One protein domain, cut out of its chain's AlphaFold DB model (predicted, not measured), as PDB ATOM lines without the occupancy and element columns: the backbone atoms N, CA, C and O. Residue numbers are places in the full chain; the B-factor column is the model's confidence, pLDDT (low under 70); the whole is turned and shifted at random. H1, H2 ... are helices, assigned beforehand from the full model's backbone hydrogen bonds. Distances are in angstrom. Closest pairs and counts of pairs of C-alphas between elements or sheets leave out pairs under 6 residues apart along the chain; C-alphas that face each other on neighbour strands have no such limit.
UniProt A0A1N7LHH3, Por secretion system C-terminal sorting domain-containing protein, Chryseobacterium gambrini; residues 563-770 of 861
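What this domain is: This is residues 563 to 770 of the 861 residues of the protein "Por secretion system C-terminal sorting domain-containing protein" of Chryseobacterium gambrini (UniProt A0A1N7LHH3). Little regular structure: this is a compact body of winding loops, with four very short helices scattered through it and H2 near its middle. The first printed residues, from Ala 563, make one end of the longest axis. The printed part has 208 residues, with H1, H2, H3 and H4 in chain order and no named strand; the class is all helix, though only 19 residues are in named elements. The radius of gyration of the C-alphas is 16.1 A, the spans 53 by 41 by 34 A.

How they stand to each other: H3, residues 651 to 657, and H2, residues 643 to 646, only just touch, only at the corner by their tight link, with 3 pairs of C-alphas within 8 A; the closest C-alphas, of Phe 645 and Thr 651, are 7.6 A apart. H1, residues 598 to 601, and H4, residues 715 to 718, touch no helix. In H3, 2 of 3 O i to N i+4 pairs are within hydrogen-bond range; H1, H2 and H4 are too short for such a pair.

Where its parts are: H3 spans 9.8 A from C-alpha 651 at (155.718, -7.189, 93.225). H2 and H4 each span 5.0 A, H1 4.8 A. H1 begins at C-alpha 598 (141.059, -12.999, 79.876); H4 ends at C-alpha 718 (143.180, 1.575, 102.608).

The domain as a whole: The C-alphas farthest apart, of Ala 563 and Asn 723, are 53.7 A apart. The printed part has no cut. The links H1 to H2 and H3 to H4 are long. Residues 766 to 770 have pLDDT under 70.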
ATOM      1  N   ALA A 563     145.631 -20.831  57.142       83.12
ATOM      2  CA  ALA A 563     146.710 -19.907  56.795       83.12
ATOM      3  C   ALA A 563     146.963 -18.827  57.866       83.12
ATOM      4  O   ALA A 563     147.946 -18.092  57.751       83.12
ATOM      5  N   GLU A 564     146.116 -18.734  58.893       82.31
ATOM      6  CA  GLU A 564     146.266 -17.810  60.020       82.31
ATOM      7  C   GLU A 564     146.764 -18.489  61.310       82.31
ATOM      8  O   GLU A 564     146.834 -19.714  61.415       82.31
ATOM      9  N   GLY A 565     147.109 -17.668  62.306       75.06
ATOM     10  CA  GLY A 565     147.352 -18.113  63.682       75.06
ATOM     11  C   GLY A 565     146.136 -17.984  64.610       75.06
ATOM     12  O   GLY A 565     146.232 -18.405  65.757       75.06
ATOM     13  N   CYS A 566     145.023 -17.403  64.141       79.25
ATOM     14  CA  CYS A 566     144.003 -16.767  64.984       79.25
ATOM     15  C   CYS A 566     142.558 -17.265  64.723       79.25
ATOM     16  O   CYS A 566     141.600 -16.505  64.784       79.25
ATOM     17  N   SER A 567     142.339 -18.561  64.492       82.06
ATOM     18  CA  SER A 567     141.004 -19.107  64.144       82.06
ATOM     19  C   SER A 567     139.990 -19.214  65.305       82.06
ATOM     20  O   SER A 567     139.090 -20.058  65.294       82.06
ATOM     21  N   VAL A 568     140.119 -18.375  66.338       81.94
ATOM     22  CA  VAL A 568     139.219 -18.346  67.502       81.94
ATOM     23  C   VAL A 568     137.936 -17.580  67.167       81.94
ATOM     24  O   VAL A 568     137.966 -16.522  66.546       81.94
ATOM     25  N   VAL A 569     136.789 -18.109  67.609       82.75
ATOM     26  CA  VAL A 569     135.484 -17.441  67.502       82.75
ATOM     27  C   VAL A 569     134.928 -17.188  68.900       82.75
ATOM     28  O   VAL A 569     134.386 -18.091  69.538       82.75
ATOM     29  N   ASN A 570     135.055 -15.944  69.346       86.88
ATOM     30  CA  ASN A 570     134.467 -15.361  70.553       86.88
ATOM     31  C   ASN A 570     133.771 -14.033  70.183       86.88
ATOM     32  O   ASN A 570     133.663 -13.692  69.005       86.88
ATOM     33  N   ASP A 571     133.243 -13.304  71.161       86.56
ATOM     34  CA  ASP A 571     132.588 -12.001  70.973       86.56
ATOM     35  C   ASP A 571     133.551 -10.799  70.935       86.56
ATOM     36  O   ASP A 571     133.142  -9.720  70.498       86.56
ATOM     37  N   LYS A 572     134.827 -11.001  71.292       88.94
ATOM     38  CA  LYS A 572     135.913 -10.023  71.135       88.94
ATOM     39  C   LYS A 572     136.168  -9.639  69.665       88.94
ATOM     40  O   LYS A 572     135.634 -10.231  68.724       88.94
ATOM     41  N   SER A 573     137.016  -8.636  69.439       86.19
ATOM     42  CA  SER A 573     137.358  -8.169  68.092       86.19
ATOM     43  C   SER A 573     138.444  -9.014  67.415       86.19
ATOM     44  O   SER A 573     139.546  -9.158  67.927       86.19
ATOM     45  N   SER A 574     138.179  -9.493  66.198       85.31
ATOM     46  CA  SER A 574     139.179 -10.121  65.314       85.31
ATOM     47  C   SER A 574     140.056  -9.118  64.542       85.31
ATOM     48  O   SER A 574     140.868  -9.521  63.711       85.31
ATOM     49  N   ALA A 575     139.882  -7.812  64.784       84.31
ATOM     50  CA  ALA A 575     140.516  -6.726  64.022       84.31
ATOM     51  C   ALA A 575     141.000  -5.538  64.879       84.31
ATOM     52  O   ALA A 575     141.410  -4.509  64.334       84.31
ATOM     53  N   ILE A 576     140.894  -5.650  66.203       87.38
ATOM     54  CA  ILE A 576     141.478  -4.716  67.169       87.38
ATOM     55  C   ILE A 576     142.540  -5.502  67.946       87.38
ATOM     56  O   ILE A 576     142.481  -6.727  68.007       87.38
ATOM     57  N   ASP A 577     143.542  -4.760  68.382       90.31
ATOM     58  CA  ASP A 577     144.773  -5.136  69.068       90.31
ATOM     59  C   ASP A 577     144.888  -4.012  70.111       90.31
ATOM     60  O   ASP A 577     145.142  -2.851  69.749       90.31
ATOM     61  N   SER A 578     144.396  -4.296  71.321       91.00
ATOM     62  CA  SER A 578     144.014  -3.282  72.318       91.00
ATOM     63  C   SER A 578     145.162  -2.844  73.226       91.00
ATOM     64  O   SER A 578     145.142  -1.713  73.726       91.00
ATOM     65  N   ASP A 579     146.179  -3.685  73.400       91.00
ATOM     66  CA  ASP A 579     147.419  -3.360  74.107       91.00
ATOM     67  C   ASP A 579     148.545  -2.912  73.139       91.00
ATOM     68  O   ASP A 579     149.360  -2.044  73.476       91.00
ATOM     69  N   GLY A 580     148.534  -3.400  71.891       90.00
ATOM     70  CA  GLY A 580     149.509  -3.089  70.851       90.00
ATOM     71  C   GLY A 580     150.643  -4.109  70.678       90.00
ATOM     72  O   GLY A 580     151.656  -3.731  70.066       90.00
ATOM     73  N   ASP A 581     150.546  -5.339  71.200       88.62
ATOM     74  CA  ASP A 581     151.600  -6.361  71.061       88.62
ATOM     75  C   ASP A 581     151.699  -6.958  69.635       88.62
ATOM     76  O   ASP A 581     152.781  -7.385  69.200       88.62
ATOM     77  N   GLY A 582     150.609  -6.882  68.860       88.81
ATOM     78  CA  GLY A 582     150.486  -7.412  67.500       88.81
ATOM     79  C   GLY A 582     149.642  -8.688  67.357       88.81
ATOM     80  O   GLY A 582     149.556  -9.223  66.242       88.81
ATOM     81  N   VAL A 583     149.034  -9.172  68.436       90.12
ATOM     82  CA  VAL A 583     147.954 -10.160  68.483       90.12
ATOM     83  C   VAL A 583     146.616  -9.401  68.488       90.12
ATOM     84  O   VAL A 583     146.511  -8.280  68.965       90.12
ATOM     85  N   ALA A 584     145.579  -9.959  67.861       90.06
ATOM     86  CA  ALA A 584     144.245  -9.351  67.891       90.06
ATOM     87  C   ALA A 584     143.457  -9.871  69.100       90.06
ATOM     88  O   ALA A 584     143.528 -11.075  69.358       90.06
ATOM     89  N   ASP A 585     142.644  -9.027  69.751       91.94
ATOM     90  CA  ASP A 585     141.944  -9.322  71.019       91.94
ATOM     91  C   ASP A 585     141.265 -10.711  71.024       91.94
ATOM     92  O   ASP A 585     141.275 -11.436  72.015       91.94
ATOM     93  N   ALA A 586     140.671 -11.120  69.893       90.31
ATOM     94  CA  ALA A 586     140.009 -12.419  69.731       90.31
ATOM     95  C   ALA A 586     140.907 -13.652  69.963       90.31
ATOM     96  O   ALA A 586     140.376 -14.730  70.238       90.31
ATOM     97  N   CYS A 587     142.224 -13.510  69.843       91.19
ATOM     98  CA  CYS A 587     143.225 -14.573  69.988       91.19
ATOM     99  C   CYS A 587     144.317 -14.249  71.004       91.19
ATOM    100  O   CYS A 587     145.100 -15.136  71.361       91.19
ATOM    101  N   ASP A 588     144.346 -13.001  71.455       94.75
ATOM    102  CA  ASP A 588     144.987 -12.617  72.692       94.75
ATOM    103  C   ASP A 588     144.363 -13.389  73.868       94.75
ATOM    104  O   ASP A 588     143.202 -13.820  73.808       94.75
ATOM    105  N   ASN A 589     145.179 -13.636  74.888       95.94
ATOM    106  CA  ASN A 589     144.784 -14.253  76.146       95.94
ATOM    107  C   ASN A 589     145.020 -13.309  77.347       95.94
ATOM    108  O   ASN A 589     144.921 -13.807  78.461       95.94
ATOM    109  N   ASP A 590     145.381 -12.035  77.126       97.06
ATOM    110  CA  ASP A 590     145.747 -10.971  78.090       97.06
ATOM    111  C   ASP A 590     145.535  -9.603  77.373       97.06
ATOM    112  O   ASP A 590     146.479  -8.856  77.132       97.06
ATOM    113  N   SER A 591     144.311  -9.331  76.876       96.12
ATOM    114  CA  SER A 591     144.078  -8.347  75.778       96.12
ATOM    115  C   SER A 591     144.299  -6.881  76.144       96.12
ATOM    116  O   SER A 591     144.315  -6.011  75.265       96.12
ATOM    117  N   ASP A 592     144.416  -6.572  77.430       95.88
ATOM    118  CA  ASP A 592     144.844  -5.269  77.912       95.88
ATOM    119  C   ASP A 592     146.278  -5.210  78.426       95.88
ATOM    120  O   ASP A 592     146.789  -4.087  78.565       95.88
ATOM    121  N   ASN A 593     146.910  -6.375  78.579       96.50
ATOM    122  CA  ASN A 593     148.266  -6.603  79.053       96.50
ATOM    123  C   ASN A 593     148.481  -6.120  80.497       96.50
ATOM    124  O   ASN A 593     149.560  -5.623  80.846       96.50
ATOM    125  N   ASP A 594     147.445  -6.251  81.334       97.12
ATOM    126  CA  ASP A 594     147.520  -6.073  82.786       97.12
ATOM    127  C   ASP A 594     148.165  -7.300  83.481       97.12
ATOM    128  O   ASP A 594     148.598  -7.233  84.635       97.12
ATOM    129  N   GLY A 595     148.322  -8.430  82.785       95.81
ATOM    130  CA  GLY A 595     148.894  -9.643  83.355       95.81
ATOM    131  C   GLY A 595     147.895 -10.507  84.127       95.81
ATOM    132  O   GLY A 595     148.318 -11.375  84.905       95.81
ATOM    133  N   ILE A 596     146.595 -10.322  83.941       98.00
ATOM    134  CA  ILE A 596     145.526 -11.276  84.211       98.00
ATOM    135  C   ILE A 596     145.094 -11.846  82.846       98.00
ATOM    136  O   ILE A 596     144.889 -11.111  81.895       98.00
ATOM    137  N   PRO A 597     145.020 -13.180  82.680       97.69
ATOM    138  CA  PRO A 597     144.542 -13.722  81.415       97.69
ATOM    139  C   PRO A 597     143.027 -13.580  81.260       97.69
ATOM    140  O   PRO A 597     142.323 -14.011  82.175       97.69
ATOM    141  N   ASP A 598     142.510 -13.234  80.071       97.50
ATOM    142  CA  ASP A 598     141.059 -12.999  79.876       97.50
ATOM    143  C   ASP A 598     140.196 -14.206  80.280       97.50
ATOM    144  O   ASP A 598     139.042 -14.088  80.684       97.50
ATOM    145  N   ALA A 599     140.749 -15.418  80.187       96.00
ATOM    146  CA  ALA A 599     140.090 -16.647  80.630       96.00
ATOM    147  C   ALA A 599     139.856 -16.729  82.160       96.00
ATOM    148  O   ALA A 599     139.241 -17.690  82.635       96.00
ATOM    149  N   TRP A 600     140.392 -15.785  82.934       96.62
ATOM    150  CA  TRP A 600     140.133 -15.550  84.357       96.62
ATOM    151  C   TRP A 600     139.169 -14.368  84.582       96.62
ATOM    152  O   TRP A 600     138.570 -14.292  85.656       96.62
ATOM    153  N   GLU A 601     138.969 -13.524  83.569       97.19
ATOM    154  CA  GLU A 601     138.091 -12.344  83.556       97.19
ATOM    155  C   GLU A 601     136.751 -12.587  82.841       97.19
ATOM    156  O   GLU A 601     135.813 -11.810  82.994       97.19
ATOM    157  N   ASP A 602     136.586 -13.730  82.165       95.69
ATOM    158  CA  ASP A 602     135.284 -14.398  81.986       95.69
ATOM    159  C   ASP A 602     134.790 -14.880  83.368       95.69
ATOM    160  O   ASP A 602     134.771 -16.076  83.688       95.69
ATOM    161  N   LEU A 603     134.437 -13.919  84.233       93.38
ATOM    162  CA  LEU A 603     134.117 -14.090  85.658       93.38
ATOM    163  C   LEU A 603     132.964 -15.076  85.885       93.38
ATOM    164  O   LEU A 603     132.823 -15.676  86.955       93.38
ATOM    165  N   ASN A 604     132.114 -15.239  84.874       92.50
ATOM    166  CA  ASN A 604     130.958 -16.121  84.899       92.50
ATOM    167  C   ASN A 604     131.179 -17.457  84.136       92.50
ATOM    168  O   ASN A 604     130.342 -18.365  84.240       92.50
ATOM    169  N   ALA A 605     132.319 -17.605  83.450       93.38
ATOM    170  CA  ALA A 605     132.752 -18.755  82.655       93.38
ATOM    171  C   ALA A 605     131.773 -19.171  81.531       93.38
ATOM    172  O   ALA A 605     131.532 -20.373  81.330       93.38
ATOM    173  N   ASN A 606     131.167 -18.206  80.819       91.75
ATOM    174  CA  ASN A 606     130.261 -18.475  79.687       91.75
ATOM    175  C   ASN A 606     130.917 -18.413  78.298       91.75
ATOM    176  O   ASN A 606     130.307 -18.900  77.338       91.75
ATOM    177  N   GLY A 607     132.149 -17.912  78.191       90.69
ATOM    178  CA  GLY A 607     132.857 -17.716  76.925       90.69
ATOM    179  C   GLY A 607     132.382 -16.488  76.147       90.69
ATOM    180  O   GLY A 607     132.397 -16.508  74.913       90.69
ATOM    181  N   LYS A 608     131.922 -15.461  76.866       90.81
ATOM    182  CA  LYS A 608     131.636 -14.124  76.352       90.81
ATOM    183  C   LYS A 608     132.340 -13.118  77.237       90.81
ATOM    184  O   LYS A 608     132.125 -13.134  78.440       90.81
ATOM    185  N   PHE A 609     133.132 -12.259  76.626       93.50
ATOM    186  CA  PHE A 609     133.913 -11.247  77.322       93.50
ATOM    187  C   PHE A 609     133.234  -9.876  77.228       93.50
ATOM    188  O   PHE A 609     133.413  -9.041  78.105       93.50
ATOM    189  N   GLU A 610     132.373  -9.642  76.219       90.44
ATOM    190  CA  GLU A 610     131.597  -8.398  76.119       90.44
ATOM    191  C   GLU A 610     130.521  -8.279  77.219       90.44
ATOM    192  O   GLU A 610     129.903  -7.219  77.285       90.44
ATOM    193  N   ASP A 611     130.219  -9.298  78.044       91.12
ATOM    194  CA  ASP A 611     129.211  -9.198  79.124       91.12
ATOM    195  C   ASP A 611     129.701  -9.299  80.575       91.12
ATOM    196  O   ASP A 611     128.873  -9.196  81.487       91.12
ATOM    197  N   ASP A 612     131.017  -9.361  80.784       94.56
ATOM    198  CA  ASP A 612     131.663  -9.107  82.075       94.56
ATOM    199  C   ASP A 612     132.121  -7.633  82.127       94.56
ATOM    200  O   ASP A 612     132.976  -7.200  81.360       94.56
ATOM    201  N   ASP A 613     131.417  -6.845  82.945       93.75
ATOM    202  CA  ASP A 613     131.498  -5.382  83.154       93.75
ATOM    203  C   ASP A 613     130.823  -5.177  84.529       93.75
ATOM    204  O   ASP A 613     129.586  -5.189  84.646       93.75
ATOM    205  N   VAL A 614     131.620  -5.260  85.604       93.06
ATOM    206  CA  VAL A 614     131.163  -5.684  86.952       93.06
ATOM    207  C   VAL A 614     131.300  -4.627  88.049       93.06
ATOM    208  O   VAL A 614     130.926  -4.876  89.198       93.06
ATOM    209  N   ASP A 615     131.707  -3.428  87.668       93.62
ATOM    210  CA  ASP A 615     132.157  -2.341  88.528       93.62
ATOM    211  C   ASP A 615     131.153  -1.868  89.572       93.62
ATOM    212  O   ASP A 615     129.950  -1.697  89.317       93.62
ATOM    213  N   GLY A 616     131.676  -1.565  90.759       92.12
ATOM    214  CA  GLY A 616     130.918  -1.015  91.872       92.12
ATOM    215  C   GLY A 616     129.907  -1.982  92.501       92.12
ATOM    216  O   GLY A 616     130.182  -3.150  92.772       92.12
ATOM    217  N   ASN A 617     128.722  -1.474  92.875       92.94
ATOM    218  CA  ASN A 617     127.830  -2.195  93.796       92.94
ATOM    219  C   ASN A 617     126.324  -1.956  93.550       92.94
ATOM    220  O   ASN A 617     125.793  -0.867  93.810       92.94
ATOM    221  N   LYS A 618     125.585  -3.019  93.180       90.38
ATOM    222  CA  LYS A 618     124.116  -3.009  92.934       90.38
ATOM    223  C   LYS A 618     123.248  -2.560  94.127       90.38
ATOM    224  O   LYS A 618     122.031  -2.438  93.982       90.38
ATOM    225  N   LEU A 619     123.817  -2.318  95.312       89.44
ATOM    226  CA  LEU A 619     123.115  -1.676  96.432       89.44
ATOM    227  C   LEU A 619     122.904  -0.164  96.238       89.44
ATOM    228  O   LEU A 619     121.963   0.386  96.819       89.44
ATOM    229  N   VAL A 620     123.751   0.503  95.443       90.06
ATOM    230  CA  VAL A 620     123.753   1.972  95.272       90.06
ATOM    231  C   VAL A 620     123.682   2.448  93.819       90.06
ATOM    232  O   VAL A 620     123.154   3.538  93.587       90.06
ATOM    233  N   ILE A 621     124.132   1.643  92.851       89.38
ATOM    234  CA  ILE A 621     123.997   1.917  91.409       89.38
ATOM    235  C   ILE A 621     122.939   1.014  90.759       89.38
ATOM    236  O   ILE A 621     122.517   0.011  91.333       89.38
ATOM    237  N   ALA A 622     122.417   1.440  89.604       86.88
ATOM    238  CA  ALA A 622     121.269   0.795  88.963       86.88
ATOM    239  C   ALA A 622     121.646  -0.502  88.236       86.88
ATOM    240  O   ALA A 622     120.913  -1.481  88.340       86.88
ATOM    241  N   GLU A 623     122.779  -0.484  87.539       92.25
ATOM    242  CA  GLU A 623     123.500  -1.644  87.021       92.25
ATOM    243  C   GLU A 623     124.979  -1.486  87.395       92.25
ATOM    244  O   GLU A 623     125.388  -0.383  87.766       92.25
ATOM    245  N   LEU A 624     125.713  -2.603  87.381       93.00
ATOM    246  CA  LEU A 624     127.173  -2.622  87.528       93.00
ATOM    247  C   LEU A 624     127.827  -2.190  86.221       93.00
ATOM    248  O   LEU A 624     127.125  -2.023  85.215       93.00
ATOM    249  N   GLY A 625     129.144  -2.081  86.267       91.81
ATOM    250  CA  GLY A 625     129.943  -1.795  85.101       91.81
ATOM    251  C   GLY A 625     130.187  -0.311  84.931       91.81
ATOM    252  O   GLY A 625     129.392   0.511  85.394       91.81
ATOM    253  N   ASP A 626     131.256   0.044  84.251       90.38
ATOM    254  CA  ASP A 626     131.597   1.406  83.846       90.38
ATOM    255  C   ASP A 626     131.264   1.635  82.349       90.38
ATOM    256  O   ASP A 626     130.906   2.750  81.938       90.38
ATOM    257  N   GLY A 627     131.208   0.545  81.572       89.88
ATOM    258  CA  GLY A 627     130.988   0.538  80.127       89.88
ATOM    259  C   GLY A 627     132.137  -0.082  79.331       89.88
ATOM    260  O   GLY A 627     131.950  -0.342  78.135       89.88
ATOM    261  N   ILE A 628     133.271  -0.333  79.978       92.06
ATOM    262  CA  ILE A 628     134.364  -1.180  79.491       92.06
ATOM    263  C   ILE A 628     134.038  -2.635  79.901       92.06
ATOM    264  O   ILE A 628     132.922  -2.920  80.336       92.06
ATOM    265  N   SER A 629     134.860  -3.616  79.562       94.44
ATOM    266  CA  SER A 629     134.664  -5.012  79.979       94.44
ATOM    267  C   SER A 629     135.974  -5.491  80.566       94.44
ATOM    268  O   SER A 629     136.989  -5.093  80.012       94.44
ATOM    269  N   SER A 630     135.952  -6.333  81.606       96.44
ATOM    270  CA  SER A 630     137.143  -6.604  82.436       96.44
ATOM    271  C   SER A 630     138.409  -6.915  81.634       96.44
ATOM    272  O   SER A 630     139.393  -6.246  81.856       96.44
ATOM    273  N   TYR A 631     138.317  -7.742  80.581       96.25
ATOM    274  CA  TYR A 631     139.423  -8.053  79.643       96.25
ATOM    275  C   TYR A 631     140.034  -6.866  78.852       96.25
ATOM    276  O   TYR A 631     140.817  -7.065  77.919       96.25
ATOM    277  N   LEU A 632     139.558  -5.649  79.109       95.75
ATOM    278  CA  LEU A 632     140.002  -4.376  78.550       95.75
ATOM    279  C   LEU A 632     140.102  -3.268  79.625       95.75
ATOM    280  O   LEU A 632     140.328  -2.109  79.257       95.75
ATOM    281  N   ASP A 633     139.862  -3.590  80.899       95.94
ATOM    282  CA  ASP A 633     139.674  -2.662  82.018       95.94
ATOM    283  C   ASP A 633     140.808  -2.821  83.034       95.94
ATOM    284  O   ASP A 633     141.023  -3.896  83.576       95.94
ATOM    285  N   LEU A 634     141.537  -1.740  83.313       96.88
ATOM    286  CA  LEU A 634     142.690  -1.794  84.211       96.88
ATOM    287  C   LEU A 634     142.340  -1.578  85.702       96.88
ATOM    288  O   LEU A 634     143.269  -1.497  86.509       96.88
ATOM    289  N   ASP A 635     141.062  -1.410  86.071       96.62
ATOM    290  CA  ASP A 635     140.551  -1.127  87.432       96.62
ATOM    291  C   ASP A 635     139.124  -1.731  87.571       96.62
ATOM    292  O   ASP A 635     138.167  -1.000  87.836       96.62
ATOM    293  N   SER A 636     138.962  -3.053  87.361       96.12
ATOM    294  CA  SER A 636     137.681  -3.770  87.104       96.12
ATOM    295  C   SER A 636     136.607  -3.738  88.211       96.12
ATOM    296  O   SER A 636     135.504  -4.284  88.042       96.12
ATOM    297  N   ASP A 637     136.884  -3.161  89.380       95.50
ATOM    298  CA  ASP A 637     135.839  -2.789  90.342       95.50
ATOM    299  C   ASP A 637     135.778  -1.301  90.699       95.50
ATOM    300  O   ASP A 637     134.837  -0.855  91.384       95.50
ATOM    301  N   ASN A 638     136.695  -0.527  90.128       95.31
ATOM    302  CA  ASN A 638     136.826   0.908  90.226       95.31
ATOM    303  C   ASN A 638     137.161   1.415  91.641       95.31
ATOM    304  O   ASN A 638     136.651   2.455  92.092       95.31
ATOM    305  N   ASP A 639     138.019   0.697  92.369       95.00
ATOM    306  CA  ASP A 639     138.570   1.102  93.666       95.00
ATOM    307  C   ASP A 639     139.837   1.989  93.568       95.00
ATOM    308  O   ASP A 639     140.193   2.674  94.539       95.00
ATOM    309  N   GLY A 640     140.481   2.077  92.401       92.62
ATOM    310  CA  GLY A 640     141.676   2.895  92.185       92.62
ATOM    311  C   GLY A 640     143.012   2.216  92.514       92.62
ATOM    312  O   GLY A 640     144.015   2.932  92.683       92.62
ATOM    313  N   ILE A 641     143.031   0.890  92.640       95.44
ATOM    314  CA  ILE A 641     144.186  -0.008  92.556       95.44
ATOM    315  C   ILE A 641     144.066  -0.735  91.214       95.44
ATOM    316  O   ILE A 641     143.024  -1.290  90.919       95.44
ATOM    317  N   LEU A 642     145.125  -0.733  90.402       97.25
ATOM    318  CA  LEU A 642     145.046  -1.360  89.078       97.25
ATOM    319  C   LEU A 642     145.161  -2.885  89.157       97.25
ATOM    320  O   LEU A 642     145.947  -3.396  89.967       97.25
ATOM    321  N   ASP A 643     144.458  -3.571  88.264       97.75
ATOM    322  CA  ASP A 643     144.244  -5.023  88.265       97.75
ATOM    323  C   ASP A 643     145.570  -5.815  88.252       97.75
ATOM    324  O   ASP A 643     145.769  -6.713  89.082       97.75
ATOM    325  N   LEU A 644     146.588  -5.359  87.504       97.44
ATOM    326  CA  LEU A 644     147.969  -5.876  87.542       97.44
ATOM    327  C   LEU A 644     148.534  -5.985  88.972       97.44
ATOM    328  O   LEU A 644     149.257  -6.933  89.314       97.44
ATOM    329  N   PHE A 645     148.242  -5.011  89.837       96.19
ATOM    330  CA  PHE A 645     148.738  -4.958  91.217       96.19
ATOM    331  C   PHE A 645     147.923  -5.817  92.192       96.19
ATOM    332  O   PHE A 645     148.401  -6.085  93.306       96.19
ATOM    333  N   GLU A 646     146.754  -6.277  91.759       96.06
ATOM    334  CA  GLU A 646     145.818  -7.145  92.468       96.06
ATOM    335  C   GLU A 646     146.014  -8.613  92.039       96.06
ATOM    336  O   GLU A 646     146.049  -9.486  92.903       96.06
ATOM    337  N   SER A 647     146.286  -8.875  90.750       95.25
ATOM    338  CA  SER A 647     146.486 -10.156  90.026       95.25
ATOM    339  C   SER A 647     147.095 -11.334  90.807       95.25
ATOM    340  O   SER A 647     146.755 -12.503  90.600       95.25
ATOM    341  N   GLY A 648     148.025 -11.055  91.722       93.12
ATOM    342  CA  GLY A 648     148.800 -12.043  92.474       93.12
ATOM    343  C   GLY A 648     150.216 -12.248  91.948       93.12
ATOM    344  O   GLY A 648     150.993 -12.990  92.569       93.12
ATOM    345  N   ILE A 649     150.595 -11.544  90.877       95.12
ATOM    346  CA  ILE A 649     151.983 -11.449  90.429       95.12
ATOM    347  C   ILE A 649     152.832 -10.885  91.588       95.12
ATOM    348  O   ILE A 649     152.474  -9.893  92.229       95.12
ATOM    349  N   PRO A 650     153.980 -11.500  91.940       91.50
ATOM    350  CA  PRO A 650     154.829 -10.959  92.995       91.50
ATOM    351  C   PRO A 650     155.347  -9.571  92.604       91.50
ATOM    352  O   PRO A 650     155.930  -9.436  91.536       91.50
ATOM    353  N   THR A 651     155.266  -8.575  93.492       89.31
ATOM    354  CA  THR A 651     155.718  -7.189  93.225       89.31
ATOM    355  C   THR A 651     157.128  -7.104  92.632       89.31
ATOM    356  O   THR A 651     157.389  -6.293  91.762       89.31
ATOM    357  N   SER A 652     158.046  -7.993  93.029       89.31
ATOM    358  CA  SER A 652     159.401  -8.039  92.459       89.31
ATOM    359  C   SER A 652     159.468  -8.456  90.984       89.31
ATOM    360  O   SER A 652     160.531  -8.338  90.386       89.31
ATOM    361  N   VAL A 653     158.405  -9.057  90.449       94.38
ATOM    362  CA  VAL A 653     158.205  -9.366  89.026       94.38
ATOM    363  C   VAL A 653     157.491  -8.197  88.354       94.38
ATOM    364  O   VAL A 653     157.973  -7.783  87.312       94.38
ATOM    365  N   ILE A 654     156.468  -7.610  88.992       94.56
ATOM    366  CA  ILE A 654     155.829  -6.354  88.548       94.56
ATOM    367  C   ILE A 654     156.899  -5.275  88.299       94.56
ATOM    368  O   ILE A 654     157.061  -4.843  87.171       94.56
ATOM    369  N   ASP A 655     157.777  -5.005  89.274       92.19
ATOM    370  CA  ASP A 655     158.937  -4.088  89.172       92.19
ATOM    371  C   ASP A 655     159.947  -4.406  88.028       92.19
ATOM    372  O   ASP A 655     160.935  -3.684  87.853       92.19
ATOM    373  N   GLN A 656     159.798  -5.532  87.317       94.94
ATOM    374  CA  GLN A 656     160.600  -5.915  86.144       94.94
ATOM    375  C   GLN A 656     159.828  -5.844  84.820       94.94
ATOM    376  O   GLN A 656     160.488  -5.848  83.779       94.94
ATOM    377  N   ILE A 657     158.493  -5.866  84.863       96.12
ATOM    378  CA  ILE A 657     157.612  -5.946  83.688       96.12
ATOM    379  C   ILE A 657     156.777  -4.687  83.490       96.12
ATOM    380  O   ILE A 657     156.436  -4.409  82.361       96.12
ATOM    381  N   ASP A 658     156.505  -3.934  84.550       96.12
ATOM    382  CA  ASP A 658     155.870  -2.618  84.557       96.12
ATOM    383  C   ASP A 658     156.805  -1.696  85.360       96.12
ATOM    384  O   ASP A 658     156.853  -1.724  86.597       96.12
ATOM    385  N   ALA A 659     157.675  -0.969  84.652       93.62
ATOM    386  CA  ALA A 659     158.743  -0.184  85.268       93.62
ATOM    387  C   ALA A 659     158.346   1.257  85.633       93.62
ATOM    388  O   ALA A 659     159.104   1.914  86.365       93.62
ATOM    389  N   ASP A 660     157.222   1.774  85.123       91.00
ATOM    390  CA  ASP A 660     156.666   3.078  85.510       91.00
ATOM    391  C   ASP A 660     155.386   2.993  86.360       91.00
ATOM    392  O   ASP A 660     154.903   4.027  86.842       91.00
ATOM    393  N   HIS A 661     154.972   1.766  86.689       93.50
ATOM    394  CA  HIS A 661     153.844   1.404  87.542       93.50
ATOM    395  C   HIS A 661     152.523   1.939  86.987       93.50
ATOM    396  O   HIS A 661     151.765   2.569  87.731       93.50
ATOM    397  N   ASN A 662     152.291   1.758  85.682       94.38
ATOM    398  CA  ASN A 662     151.083   2.218  84.993       94.38
ATOM    399  C   ASN A 662     149.958   1.177  84.902       94.38
ATOM    400  O   ASN A 662     148.878   1.541  84.444       94.38
ATOM    401  N   GLY A 663     150.182  -0.061  85.358       95.06
ATOM    402  CA  GLY A 663     149.194  -1.141  85.279       95.06
ATOM    403  C   GLY A 663     149.253  -1.959  83.989       95.06
ATOM    404  O   GLY A 663     148.473  -2.886  83.856       95.06
ATOM    405  N   ILE A 664     150.170  -1.648  83.068       96.81
ATOM    406  CA  ILE A 664     150.347  -2.354  81.795       96.81
ATOM    407  C   ILE A 664     151.778  -2.882  81.726       96.81
ATOM    408  O   ILE A 664     152.737  -2.223  82.134       96.81
ATOM    409  N   ILE A 665     151.954  -4.070  81.166       96.88
ATOM    410  CA  ILE A 665     153.274  -4.640  80.925       96.88
ATOM    411  C   ILE A 665     154.017  -3.836  79.834       96.88
ATOM    412  O   ILE A 665     153.557  -3.644  78.711       96.88
ATOM    413  N   ASP A 666     155.227  -3.376  80.159       95.25
ATOM    414  CA  ASP A 666     156.144  -2.667  79.268       95.25
ATOM    415  C   ASP A 666     156.344  -3.443  77.952       95.25
ATOM    416  O   ASP A 666     156.889  -4.548  77.952       95.25
ATOM    417  N   SER A 667     156.124  -2.792  76.803       90.62
ATOM    418  CA  SER A 667     156.426  -3.322  75.446       90.62
ATOM    419  C   SER A 667     157.894  -3.737  75.180       90.62
ATOM    420  O   SER A 667     158.275  -4.087  74.059       90.62
ATOM    421  N   GLY A 668     158.773  -3.648  76.185       90.50
ATOM    422  CA  GLY A 668     160.124  -4.215  76.179       90.50
ATOM    423  C   GLY A 668     160.219  -5.637  76.754       90.50
ATOM    424  O   GLY A 668     161.293  -6.247  76.662       90.50
ATOM    425  N   VAL A 669     159.145  -6.146  77.358       95.31
ATOM    426  CA  VAL A 669     158.989  -7.531  77.812       95.31
ATOM    427  C   VAL A 669     158.778  -8.439  76.591       95.31
ATOM    428  O   VAL A 669     158.427  -7.987  75.506       95.31
ATOM    429  N   ALA A 670     159.124  -9.720  76.726       94.81
ATOM    430  CA  ALA A 670     158.919 -10.697  75.663       94.81
ATOM    431  C   ALA A 670     157.545 -11.351  75.823       94.81
ATOM    432  O   ALA A 670     157.246 -11.853  76.906       94.81
ATOM    433  N   THR A 671     156.788 -11.383  74.733       93.44
ATOM    434  CA  THR A 671     155.443 -11.955  74.639       93.44
ATOM    435  C   THR A 671     155.421 -13.079  73.602       93.44
ATOM    436  O   THR A 671     156.209 -13.061  72.645       93.44
ATOM    437  N   GLY A 672     154.578 -14.088  73.839       90.06
ATOM    438  CA  GLY A 672     154.373 -15.220  72.937       90.06
ATOM    439  C   GLY A 672     153.530 -14.874  71.704       90.06
ATOM    440  O   GLY A 672     153.326 -13.721  71.352       90.06
ATOM    441  N   ASN A 673     153.011 -15.900  71.032       92.19
ATOM    442  CA  ASN A 673     151.971 -15.767  70.001       92.19
ATOM    443  C   ASN A 673     150.557 -15.769  70.618       92.19
ATOM    444  O   ASN A 673     149.572 -15.777  69.884       92.19
ATOM    445  N   ASN A 674     150.471 -15.866  71.946       93.00
ATOM    446  CA  ASN A 674     149.253 -15.950  72.746       93.00
ATOM    447  C   ASN A 674     148.996 -14.686  73.591       93.00
ATOM    448  O   ASN A 674     148.189 -14.777  74.511       93.00
ATOM    449  N   GLY A 675     149.707 -13.577  73.340       93.88
ATOM    450  CA  GLY A 675     149.575 -12.285  74.044       93.88
ATOM    451  C   GLY A 675     150.129 -12.236  75.477       93.88
ATOM    452  O   GLY A 675     150.592 -11.208  75.956       93.88
ATOM    453  N   ILE A 676     150.246 -13.387  76.145       96.69
ATOM    454  CA  ILE A 676     150.795 -13.450  77.504       96.69
ATOM    455  C   ILE A 676     152.323 -13.257  77.507       96.69
ATOM    456  O   ILE A 676     153.075 -13.931  76.794       96.69
ATOM    457  N   ALA A 677     152.812 -12.409  78.414       96.56
ATOM    458  CA  ALA A 677     154.239 -12.214  78.655       96.56
ATOM    459  C   ALA A 677     154.972 -13.508  79.113       96.56
ATOM    460  O   ALA A 677     154.683 -14.078  80.171       96.56
ATOM    461  N   ASP A 678     156.046 -13.908  78.410       96.12
ATOM    462  CA  ASP A 678     156.896 -15.105  78.651       96.12
ATOM    463  C   ASP A 678     157.319 -15.277  80.129       96.12
ATOM    464  O   ASP A 678     157.540 -16.377  80.666       96.12
ATOM    465  N   ILE A 679     157.536 -14.148  80.805       96.19
ATOM    466  CA  ILE A 679     157.987 -14.081  82.195       96.19
ATOM    467  C   ILE A 679     156.894 -14.479  83.193       96.19
ATOM    468  O   ILE A 679     157.239 -14.953  84.282       96.19
ATOM    469  N   LEU A 680     155.622 -14.433  82.805       96.94
ATOM    470  CA  LEU A 680     154.478 -14.886  83.589       96.94
ATOM    471  C   LEU A 680     154.142 -16.369  83.361       96.94
ATOM    472  O   LEU A 680     153.681 -17.027  84.288       96.94
ATOM    473  N   GLU A 681     154.488 -16.946  82.207       97.38
ATOM    474  CA  GLU A 681     154.114 -18.319  81.815       97.38
ATOM    475  C   GLU A 681     155.070 -19.440  82.265       97.38
ATOM    476  O   GLU A 681     156.281 -19.259  82.322       97.38
ATOM    477  N   THR A 682     154.608 -20.669  82.511       96.44
ATOM    478  CA  THR A 682     155.514 -21.790  82.867       96.44
ATOM    479  C   THR A 682     156.543 -22.131  81.776       96.44
ATOM    480  O   THR A 682     157.660 -22.554  82.097       96.44
ATOM    481  N   SER A 683     156.194 -21.884  80.515       96.00
ATOM    482  CA  SER A 683     157.074 -21.751  79.350       96.00
ATOM    483  C   SER A 683     156.376 -20.857  78.316       96.00
ATOM    484  O   SER A 683     155.151 -20.848  78.348       96.00
ATOM    485  N   PRO A 684     157.100 -20.202  77.391       94.94
ATOM    486  CA  PRO A 684     156.494 -19.463  76.278       94.94
ATOM    487  C   PRO A 684     155.410 -20.269  75.549       94.94
ATOM    488  O   PRO A 684     155.602 -21.476  75.338       94.94
ATOM    489  N   ASP A 685     154.319 -19.603  75.173       93.75
ATOM    490  CA  ASP A 685     153.133 -20.156  74.508       93.75
ATOM    491  C   ASP A 685     152.443 -21.295  75.301       93.75
ATOM    492  O   ASP A 685     151.928 -22.254  74.716       93.75
ATOM    493  N   SER A 686     152.467 -21.270  76.642       95.06
ATOM    494  CA  SER A 686     151.869 -22.346  77.460       95.06
ATOM    495  C   SER A 686     150.413 -22.122  77.872       95.06
ATOM    496  O   SER A 686     149.720 -23.113  78.117       95.06
ATOM    497  N   GLY A 687     149.963 -20.872  78.013       93.56
ATOM    498  CA  GLY A 687     148.690 -20.508  78.645       93.56
ATOM    499  C   GLY A 687     148.594 -20.927  80.122       93.56
ATOM    500  O   GLY A 687     147.499 -21.116  80.647       93.56
ATOM    501  N   ILE A 688     149.727 -21.172  80.794       95.88
ATOM    502  CA  ILE A 688     149.775 -21.635  82.190       95.88
ATOM    503  C   ILE A 688     150.629 -20.672  83.010       95.88
ATOM    504  O   ILE A 688     151.858 -20.688  82.916       95.88
ATOM    505  N   MET A 689     149.981 -19.892  83.874       96.62
ATOM    506  CA  MET A 689     150.631 -18.867  84.694       96.62
ATOM    507  C   MET A 689     151.501 -19.448  85.823       96.62
ATOM    508  O   MET A 689     151.233 -20.515  86.387       96.62
ATOM    509  N   LYS A 690     152.577 -18.732  86.173       95.94
ATOM    510  CA  LYS A 690     153.512 -19.062  87.269       95.94
ATOM    511  C   LYS A 690     152.987 -18.674  88.661       95.94
ATOM    512  O   LYS A 690     153.557 -19.126  89.659       95.94
ATOM    513  N   TYR A 691     151.955 -17.840  88.737       93.94
ATOM    514  CA  TYR A 691     151.271 -17.404  89.958       93.94
ATOM    515  C   TYR A 691     149.808 -17.885  89.918       93.94
ATOM    516  O   TYR A 691     149.269 -18.109  88.836       93.94
ATOM    517  N   PRO A 692     149.172 -18.119  91.076       93.81
ATOM    518  CA  PRO A 692     147.722 -18.232  91.148       93.81
ATOM    519  C   PRO A 692     147.096 -16.834  91.130       93.81
ATOM    520  O   PRO A 692     147.655 -15.925  91.750       93.81
ATOM    521  N   LEU A 693     145.912 -16.710  90.527       94.44
ATOM    522  CA  LEU A 693     145.058 -15.543  90.718       94.44
ATOM    523  C   LEU A 693     144.858 -15.274  92.212       94.44
ATOM    524  O   LEU A 693     144.717 -16.193  93.034       94.44
ATOM    525  N   LYS A 694     144.896 -13.997  92.559       94.44
ATOM    526  CA  LYS A 694     144.800 -13.522  93.925       94.44
ATOM    527  C   LYS A 694     143.361 -13.554  94.442       94.44
ATOM    528  O   LYS A 694     142.439 -13.082  93.795       94.44
ATOM    529  N   ASN A 695     143.213 -14.084  95.650       94.56
ATOM    530  CA  ASN A 695     142.043 -13.908  96.501       94.56
ATOM    531  C   ASN A 695     142.560 -13.873  97.964       94.56
ATOM    532  O   ASN A 695     143.270 -14.793  98.402       94.56
ATOM    533  N   THR A 696     142.372 -12.759  98.676       93.88
ATOM    534  CA  THR A 696     142.977 -12.447  99.985       93.88
ATOM    535  C   THR A 696     142.234 -13.116 101.139       93.88
ATOM    536  O   THR A 696     142.899 -13.608 102.064       93.88
ATOM    537  N   ASP A 697     140.902 -13.130 101.126       93.25
ATOM    538  CA  ASP A 697     140.078 -13.622 102.236       93.25
ATOM    539  C   ASP A 697     139.541 -15.058 102.036       93.25
ATOM    540  O   ASP A 697     139.305 -15.774 103.018       93.25
ATOM    541  N   GLY A 698     139.466 -15.513 100.787       92.69
ATOM    542  CA  GLY A 698     139.013 -16.825 100.341       92.69
ATOM    543  C   GLY A 698     137.541 -16.908  99.919       92.69
ATOM    544  O   GLY A 698     136.995 -18.014 100.031       92.69
ATOM    545  N   ASP A 699     136.888 -15.810  99.520       92.62
ATOM    546  CA  ASP A 699     135.487 -15.812  99.061       92.62
ATOM    547  C   ASP A 699     135.306 -16.202  97.566       92.62
ATOM    548  O   ASP A 699     136.101 -16.990  97.044       92.62
ATOM    549  N   ASP A 700     134.207 -15.807  96.905       90.75
ATOM    550  CA  ASP A 700     133.938 -16.095  95.488       90.75
ATOM    551  C   ASP A 700     134.387 -15.007  94.487       90.75
ATOM    552  O   ASP A 700     134.203 -15.203  93.284       90.75
ATOM    553  N   LYS A 701     135.041 -13.930  94.943       93.38
ATOM    554  CA  LYS A 701     135.636 -12.869  94.115       93.38
ATOM    555  C   LYS A 701     137.175 -12.876  94.192       93.38
ATOM    556  O   LYS A 701     137.744 -13.005  95.272       93.38
ATOM    557  N   PRO A 702     137.896 -12.795  93.066       95.81
ATOM    558  CA  PRO A 702     139.305 -12.389  93.049       95.81
ATOM    559  C   PRO A 702     139.517 -10.958  93.577       95.81
ATOM    560  O   PRO A 702     138.580 -10.169  93.513       95.81
ATOM    561  N   ASP A 703     140.735 -10.625  94.038       96.12
ATOM    562  CA  ASP A 703     141.049  -9.293  94.614       96.12
ATOM    563  C   ASP A 703     140.685  -8.157  93.622       96.12
ATOM    564  O   ASP A 703     139.931  -7.272  93.998       96.12
ATOM    565  N   PHE A 704     141.058  -8.277  92.335       96.75
ATOM    566  CA  PHE A 704     140.806  -7.277  91.266       96.75
ATOM    567  C   PHE A 704     139.323  -6.999  90.935       96.75
ATOM    568  O   PHE A 704     138.999  -6.129  90.139       96.75
ATOM    569  N   VAL A 705     138.397  -7.768  91.517       96.81
ATOM    570  CA  VAL A 705     136.955  -7.499  91.429       96.81
ATOM    571  C   VAL A 705     136.298  -7.490  92.809       96.81
ATOM    572  O   VAL A 705     135.085  -7.702  92.917       96.81
ATOM    573  N   ASP A 706     137.066  -7.309  93.886       95.88
ATOM    574  CA  ASP A 706     136.574  -7.209  95.257       95.88
ATOM    575  C   ASP A 706     137.053  -5.956  95.995       95.88
ATOM    576  O   ASP A 706     138.040  -5.967  96.727       95.88
ATOM    577  N   LEU A 707     136.165  -4.959  95.976       95.69
ATOM    578  CA  LEU A 707     136.124  -3.747  96.796       95.69
ATOM    579  C   LEU A 707     136.528  -3.927  98.271       95.69
ATOM    580  O   LEU A 707     136.743  -2.926  98.969       95.69
ATOM    581  N   LYS A 708     136.511  -5.159  98.796       94.69
ATOM    582  CA  LYS A 708     137.018  -5.536 100.117       94.69
ATOM    583  C   LYS A 708     137.784  -6.859 100.110       94.69
ATOM    584  O   LYS A 708     137.472  -7.706 100.953       94.69
ATOM    585  N   SER A 709     138.859  -6.982  99.341       94.62
ATOM    586  CA  SER A 709     139.770  -8.138  99.315       94.62
ATOM    587  C   SER A 709     140.073  -8.727 100.706       94.62
ATOM    588  O   SER A 709     140.304  -9.923 100.871       94.62
ATOM    589  N   ASN A 710     140.102  -7.911 101.771       91.75
ATOM    590  CA  ASN A 710     140.358  -8.359 103.148       91.75
ATOM    591  C   ASN A 710     139.120  -8.694 104.030       91.75
ATOM    592  O   ASN A 710     139.299  -9.018 105.212       91.75
ATOM    593  N   ASN A 711     137.897  -8.597 103.499       92.25
ATOM    594  CA  ASN A 711     136.573  -8.714 104.145       92.25
ATOM    595  C   ASN A 711     136.274  -7.714 105.294       92.25
ATOM    596  O   ASN A 711     135.400  -7.938 106.137       92.25
ATOM    597  N   VAL A 712     137.015  -6.609 105.411       91.06
ATOM    598  CA  VAL A 712     136.949  -5.689 106.567       91.06
ATOM    599  C   VAL A 712     136.861  -4.229 106.141       91.06
ATOM    600  O   VAL A 712     135.860  -3.565 106.435       91.06
ATOM    601  N   ASP A 713     137.909  -3.731 105.497       93.12
ATOM    602  CA  ASP A 713     138.040  -2.352 105.034       93.12
ATOM    603  C   ASP A 713     137.766  -2.308 103.522       93.12
ATOM    604  O   ASP A 713     137.896  -3.331 102.864       93.12
ATOM    605  N   PHE A 714     137.331  -1.159 102.994       96.00
ATOM    606  CA  PHE A 714     137.279  -0.950 101.541       96.00
ATOM    607  C   PHE A 714     138.671  -0.611 101.023       96.00
ATOM    608  O   PHE A 714     139.410   0.130 101.685       96.00
ATOM    609  N   ASP A 715     139.007  -1.079  99.837       95.00
ATOM    610  CA  ASP A 715     140.400  -1.109  99.408       95.00
ATOM    611  C   ASP A 715     140.879   0.288  98.962       95.00
ATOM    612  O   ASP A 715     141.847   0.808  99.545       95.00
ATOM    613  N   LEU A 716     140.012   1.030  98.261       95.19
ATOM    614  CA  LEU A 716     140.012   2.483  98.040       95.19
ATOM    615  C   LEU A 716     140.271   3.275  99.337       95.19
ATOM    616  O   LEU A 716     140.934   4.321  99.351       95.19
ATOM    617  N   TYR A 717     139.754   2.808 100.480       94.75
ATOM    618  CA  TYR A 717     139.952   3.495 101.764       94.75
ATOM    619  C   TYR A 717     141.332   3.185 102.346       94.75
ATOM    620  O   TYR A 717     141.926   4.045 103.007       94.75
ATOM    621  N   THR A 718     141.861   1.984 102.112       92.94
ATOM    622  CA  THR A 718     143.180   1.575 102.608       92.94
ATOM    623  C   THR A 718     144.333   2.234 101.850       92.94
ATOM    624  O   THR A 718     145.325   2.606 102.488       92.94
ATOM    625  N   ILE A 719     144.163   2.536 100.554       92.19
ATOM    626  CA  ILE A 719     145.057   3.434  99.797       92.19
ATOM    627  C   ILE A 719     144.849   4.928 100.128       92.19
ATOM    628  O   ILE A 719     145.612   5.791  99.686       92.19
ATOM    629  N   GLY A 720     143.869   5.255 100.980       91.56
ATOM    630  CA  GLY A 720     143.641   6.606 101.504       91.56
ATOM    631  C   GLY A 720     142.917   7.542 100.535       91.56
ATOM    632  O   GLY A 720     143.160   8.751 100.567       91.56
ATOM    633  N   LYS A 721     142.056   6.986  99.677       92.00
ATOM    634  CA  LYS A 721     141.245   7.693  98.675       92.00
ATOM    635  C   LYS A 721     139.759   7.761  99.072       92.00
ATOM    636  O   LYS A 721     138.909   8.051  98.233       92.00
ATOM    637  N   ASP A 722     139.438   7.628 100.366       93.00
ATOM    638  CA  ASP A 722     138.078   7.708 100.947       93.00
ATOM    639  C   ASP A 722     137.309   9.003 100.602       93.00
ATOM    640  O   ASP A 722     136.095   9.093 100.759       93.00
ATOM    641  N   ASN A 723     138.002  10.026 100.096       92.00
ATOM    642  CA  ASN A 723     137.412  11.260  99.577       92.00
ATOM    643  C   ASN A 723     136.852  11.167  98.135       92.00
ATOM    644  O   ASN A 723     136.371  12.184  97.609       92.00
ATOM    645  N   LEU A 724     137.005  10.030  97.453       92.38
ATOM    646  CA  LEU A 724     136.498   9.786  96.097       92.38
ATOM    647  C   LEU A 724     135.201   8.969  96.082       92.38
ATOM    648  O   LEU A 724     134.400   9.170  95.172       92.38
ATOM    649  N   ASP A 725     134.957   8.169  97.122       93.19
ATOM    650  CA  ASP A 725     133.720   7.410  97.316       93.19
ATOM    651  C   ASP A 725     132.529   8.334  97.639       93.19
ATOM    652  O   ASP A 725     132.267   8.703  98.788       93.19
ATOM    653  N   ASP A 726     131.802   8.741  96.598       90.56
ATOM    654  CA  ASP A 726     130.601   9.572  96.725       90.56
ATOM    655  C   ASP A 726     129.377   8.795  97.250       90.56
ATOM    656  O   ASP A 726     128.395   9.424  97.672       90.56
ATOM    657  N   LEU A 727     129.409   7.456  97.229       91.25
ATOM    658  CA  LEU A 727     128.257   6.594  97.525       91.25
ATOM    659  C   LEU A 727     128.362   5.870  98.880       91.25
ATOM    660  O   LEU A 727     127.328   5.537  99.462       91.25
ATOM    661  N   GLY A 728     129.566   5.742  99.436       93.69
ATOM    662  CA  GLY A 728     129.866   5.085 100.710       93.69
ATOM    663  C   GLY A 728     130.049   3.567 100.608       93.69
ATOM    664  O   GLY A 728     129.874   2.885 101.619       93.69
ATOM    665  N   GLU A 729     130.327   3.051  99.410       94.50
ATOM    666  CA  GLU A 729     130.358   1.616  99.095       94.50
ATOM    667  C   GLU A 729     131.672   1.152  98.436       94.50
ATOM    668  O   GLU A 729     131.701   0.057  97.885       94.50
ATOM    669  N   GLY A 730     132.751   1.941  98.524       92.75
ATOM    670  CA  GLY A 730     134.116   1.467  98.252       92.75
ATOM    671  C   GLY A 730     134.703   1.726  96.868       92.75
ATOM    672  O   GLY A 730     135.889   1.487  96.712       92.75
ATOM    673  N   PHE A 731     133.934   2.262  95.921       94.56
ATOM    674  CA  PHE A 731     134.363   2.490  94.533       94.56
ATOM    675  C   PHE A 731     134.182   3.949  94.092       94.56
ATOM    676  O   PHE A 731     133.509   4.764  94.740       94.56
ATOM    677  N   ILE A 732     134.768   4.286  92.950       93.19
ATOM    678  CA  ILE A 732     134.791   5.615  92.355       93.19
ATOM    679  C   ILE A 732     133.651   5.749  91.341       93.19
ATOM    680  O   ILE A 732     133.751   5.366  90.187       93.19
ATOM    681  N   SER A 733     132.559   6.406  91.731       88.12
ATOM    682  CA  SER A 733     131.393   6.577  90.846       88.12
ATOM    683  C   SER A 733     131.444   7.809  89.921       88.12
ATOM    684  O   SER A 733     130.401   8.267  89.439       88.12
ATOM    685  N   ARG A 734     132.611   8.445  89.756       76.88
ATOM    686  CA  ARG A 734     132.778   9.735  89.051       76.88
ATOM    687  C   ARG A 734     133.370   9.544  87.654       76.88
ATOM    688  O   ARG A 734     134.396  10.148  87.344       76.88
ATOM    689  N   ILE A 735     132.700   8.746  86.831       72.25
ATOM    690  CA  ILE A 735     133.258   8.331  85.544       72.25
ATOM    691  C   ILE A 735     133.418   9.514  84.592       72.25
ATOM    692  O   ILE A 735     132.537  10.365  84.440       72.25
ATOM    693  N   ASN A 736     134.605   9.582  84.001       79.88
ATOM    694  CA  ASN A 736     134.978  10.406  82.858       79.88
ATOM    695  C   ASN A 736     136.289   9.828  82.315       79.88
ATOM    696  O   ASN A 736     137.297  10.526  82.264       79.88
ATOM    697  N   ASP A 737     136.291   8.554  81.958       84.75
ATOM    698  CA  ASP A 737     137.375   7.992  81.166       84.75
ATOM    699  C   ASP A 737     137.373   8.661  79.766       84.75
ATOM    700  O   ASP A 737     136.315   8.883  79.153       84.75
ATOM    701  N   ALA A 738     138.543   9.124  79.320       80.06
ATOM    702  CA  ALA A 738     138.745   9.836  78.055       80.06
ATOM    703  C   ALA A 738     139.412   8.963  76.973       80.06
ATOM    704  O   ALA A 738     139.260   9.240  75.773       80.06
ATOM    705  N   ASP A 739     140.116   7.935  77.423       85.25
ATOM    706  CA  ASP A 739     140.996   7.004  76.731       85.25
ATOM    707  C   ASP A 739     140.208   5.763  76.305       85.25
ATOM    708  O   ASP A 739     140.319   5.333  75.149       85.25
ATOM    709  N   ALA A 740     139.311   5.340  77.206       87.88
ATOM    710  CA  ALA A 740     138.667   4.041  77.329       87.88
ATOM    711  C   ALA A 740     139.655   2.944  77.773       87.88
ATOM    712  O   ALA A 740     139.939   2.042  76.987       87.88
ATOM    713  N   ASP A 741     140.197   3.073  78.990       91.00
ATOM    714  CA  ASP A 741     141.122   2.125  79.636       91.00
ATOM    715  C   ASP A 741     140.685   1.606  81.021       91.00
ATOM    716  O   ASP A 741     141.431   0.851  81.642       91.00
ATOM    717  N   GLY A 742     139.503   2.007  81.502       91.62
ATOM    718  CA  GLY A 742     138.934   1.583  82.789       91.62
ATOM    719  C   GLY A 742     139.245   2.544  83.936       91.62
ATOM    720  O   GLY A 742     138.475   2.695  84.890       91.62
ATOM    721  N   ILE A 743     140.336   3.307  83.821       92.88
ATOM    722  CA  ILE A 743     140.873   4.064  84.945       92.88
ATOM    723  C   ILE A 743     140.149   5.405  85.081       92.88
ATOM    724  O   ILE A 743     140.196   6.313  84.244       92.88
ATOM    725  N   GLN A 744     139.506   5.609  86.227       90.62
ATOM    726  CA  GLN A 744     138.716   6.819  86.448       90.62
ATOM    727  C   GLN A 744     139.602   8.064  86.478       90.62
ATOM    728  O   GLN A 744     140.471   8.196  87.338       90.62
ATOM    729  N   ALA A 745     139.271   9.081  85.677       88.12
ATOM    730  CA  ALA A 745     139.976  10.372  85.569       88.12
ATOM    731  C   ALA A 745     140.198  11.194  86.867       88.12
ATOM    732  O   ALA A 745     140.720  12.314  86.833       88.12
ATOM    733  N   VAL A 746     139.746  10.707  88.026       88.38
ATOM    734  CA  VAL A 746     140.055  11.264  89.355       88.38
ATOM    735  C   VAL A 746     141.220  10.558  90.064       88.38
ATOM    736  O   VAL A 746     141.719  11.085  91.067       88.38
ATOM    737  N   VAL A 747     141.636   9.390  89.570       90.44
ATOM    738  CA  VAL A 747     142.815   8.623  89.992       90.44
ATOM    739  C   VAL A 747     143.816   8.407  88.864       90.44
ATOM    740  O   VAL A 747     145.003   8.424  89.186       90.44
ATOM    741  N   ASP A 748     143.361   8.330  87.608       91.69
ATOM    742  CA  ASP A 748     144.230   8.331  86.432       91.69
ATOM    743  C   ASP A 748     145.172   9.555  86.404       91.69
ATOM    744  O   ASP A 748     144.855  10.668  86.857       91.69
ATOM    745  N   THR A 749     146.375   9.310  85.892       91.88
ATOM    746  CA  THR A 749     147.470  10.261  85.760       91.88
ATOM    747  C   THR A 749     147.871  10.579  84.311       91.88
ATOM    748  O   THR A 749     148.598  11.568  84.143       91.88
ATOM    749  N   ASP A 750     147.376   9.863  83.288       91.00
ATOM    750  CA  ASP A 750     147.610  10.154  81.859       91.00
ATOM    751  C   ASP A 750     146.385   9.932  80.938       91.00
ATOM    752  O   ASP A 750     146.445   9.127  80.022       91.00
ATOM    753  N   LEU A 751     145.340  10.756  81.129       89.31
ATOM    754  CA  LEU A 751     144.091  10.989  80.347       89.31
ATOM    755  C   LEU A 751     144.178  11.109  78.789       89.31
ATOM    756  O   LEU A 751     143.432  11.889  78.166       89.31
ATOM    757  N   VAL A 752     145.187  10.520  78.156       88.12
ATOM    758  CA  VAL A 752     145.480  10.498  76.715       88.12
ATOM    759  C   VAL A 752     146.053   9.143  76.250       88.12
ATOM    760  O   VAL A 752     145.988   8.860  75.044       88.12
ATOM    761  N   ALA A 753     146.676   8.362  77.136       88.81
ATOM    762  CA  ALA A 753     147.286   7.077  76.831       88.81
ATOM    763  C   ALA A 753     147.008   6.063  77.946       88.81
ATOM    764  O   ALA A 753     147.230   6.364  79.110       88.81
ATOM    765  N   LYS A 754     146.623   4.851  77.536       91.06
ATOM    766  CA  LYS A 754     146.290   3.711  78.397       91.06
ATOM    767  C   LYS A 754     147.267   3.535  79.576       91.06
ATOM    768  O   LYS A 754     148.485   3.497  79.362       91.06
ATOM    769  N   GLY A 755     146.721   3.336  80.773       93.50
ATOM    770  CA  GLY A 755     147.446   3.079  82.016       93.50
ATOM    771  C   GLY A 755     147.774   4.353  82.801       93.50
ATOM    772  O   GLY A 755     148.036   5.410  82.237       93.50
ATOM    773  N   SER A 756     147.852   4.243  84.133       94.75
ATOM    774  CA  SER A 756     148.072   5.381  85.043       94.75
ATOM    775  C   SER A 756     149.411   5.277  85.797       94.75
ATOM    776  O   SER A 756     149.471   4.668  86.872       94.75
ATOM    777  N   PRO A 757     150.505   5.893  85.298       93.69
ATOM    778  CA  PRO A 757     151.840   5.783  85.886       93.69
ATOM    779  C   PRO A 757     151.947   6.135  87.377       93.69
ATOM    780  O   PRO A 757     151.677   7.257  87.817       93.69
ATOM    781  N   ASN A 758     152.588   5.254  88.145       88.81
ATOM    782  CA  ASN A 758     152.746   5.309  89.604       88.81
ATOM    783  C   ASN A 758     151.422   5.123  90.372       88.81
ATOM    784  O   ASN A 758     151.264   5.687  91.467       88.81
ATOM    785  N   SER A 759     150.498   4.332  89.824       88.62
ATOM    786  CA  SER A 759     149.305   3.868  90.536       88.62
ATOM    787  C   SER A 759     149.670   3.059  91.800       88.62
ATOM    788  O   SER A 759     150.801   2.582  91.955       88.62
ATOM    789  N   PRO A 760     148.775   2.995  92.802       87.94
ATOM    790  CA  PRO A 760     149.091   2.385  94.088       87.94
ATOM    791  C   PRO A 760     149.132   0.856  93.990       87.94
ATOM    792  O   PRO A 760     148.245   0.242  93.421       87.94
ATOM    793  N   LEU A 761     150.123   0.233  94.633       87.00
ATOM    794  CA  LEU A 761     150.140  -1.221  94.819       87.00
ATOM    795  C   LEU A 761     149.085  -1.668  95.839       87.00
ATOM    796  O   LEU A 761     148.975  -1.051  96.908       87.00
ATOM    797  N   SER A 762     148.461  -2.822  95.586       87.88
ATOM    798  CA  SER A 762     147.541  -3.480  96.515       87.88
ATOM    799  C   SER A 762     148.116  -3.608  97.939       87.88
ATOM    800  O   SER A 762     149.206  -4.182  98.136       87.88
ATOM    801  N   PRO A 763     147.415  -3.127  98.984       84.56
ATOM    802  CA  PRO A 763     147.905  -3.157 100.361       84.56
ATOM    803  C   PRO A 763     147.911  -4.560 100.990       84.56
ATOM    804  O   PRO A 763     148.522  -4.752 102.053       84.56
ATOM    805  N   TYR A 764     147.293  -5.555 100.341       84.75
ATOM    806  CA  TYR A 764     147.284  -6.961 100.778       84.75
ATOM    807  C   TYR A 764     148.266  -7.847 100.017       84.75
ATOM    808  O   TYR A 764     148.446  -9.017 100.381       84.75
ATOM    809  N   SER A 765     148.977  -7.277  99.038       71.25
ATOM    810  CA  SER A 765     150.129  -7.906  98.399       71.25
ATOM    811  C   SER A 765     151.068  -8.514  99.455       71.25
ATOM    812  O   SER A 765     151.441  -7.907 100.469       71.25
ATOM    813  N   SER A 766     151.442  -9.781  99.249       56.03
ATOM    814  CA  SER A 766     151.991 -10.645 100.312       56.03
ATOM    815  C   SER A 766     153.343 -10.192 100.904       56.03
ATOM    816  O   SER A 766     153.796 -10.734 101.921       56.03
ATOM    817  N   PHE A 767     153.965  -9.156 100.331       43.78
ATOM    818  CA  PHE A 767     155.247  -8.585 100.748       43.78
ATOM    819  C   PHE A 767     155.160  -7.200 101.416       43.78
ATOM    820  O   PHE A 767     156.144  -6.790 102.049       43.78
ATOM    821  N   ALA A 768     153.989  -6.546 101.434       45.28
ATOM    822  CA  ALA A 768     153.762  -5.270 102.133       45.28
ATOM    823  C   ALA A 768     154.090  -5.321 103.647       45.28
ATOM    824  O   ALA A 768     154.335  -4.300 104.287       45.28
ATOM    825  N   LYS A 769     154.164  -6.526 104.238       36.25
ATOM    826  CA  LYS A 769     154.517  -6.753 105.654       36.25
ATOM    827  C   LYS A 769     156.013  -6.947 105.953       36.25
ATOM    828  O   LYS A 769     156.359  -6.973 107.132       36.25
ATOM    829  N   ASN A 770     156.900  -7.072 104.957       32.16
ATOM    830  CA  ASN A 770     158.341  -7.310 105.189       32.16
ATOM    831  C   ASN A 770     159.287  -6.238 104.622       32.16
ATOM    832  O   ASN A 770     160.417  -6.125 105.105       32.16
TER     833      ASN A 770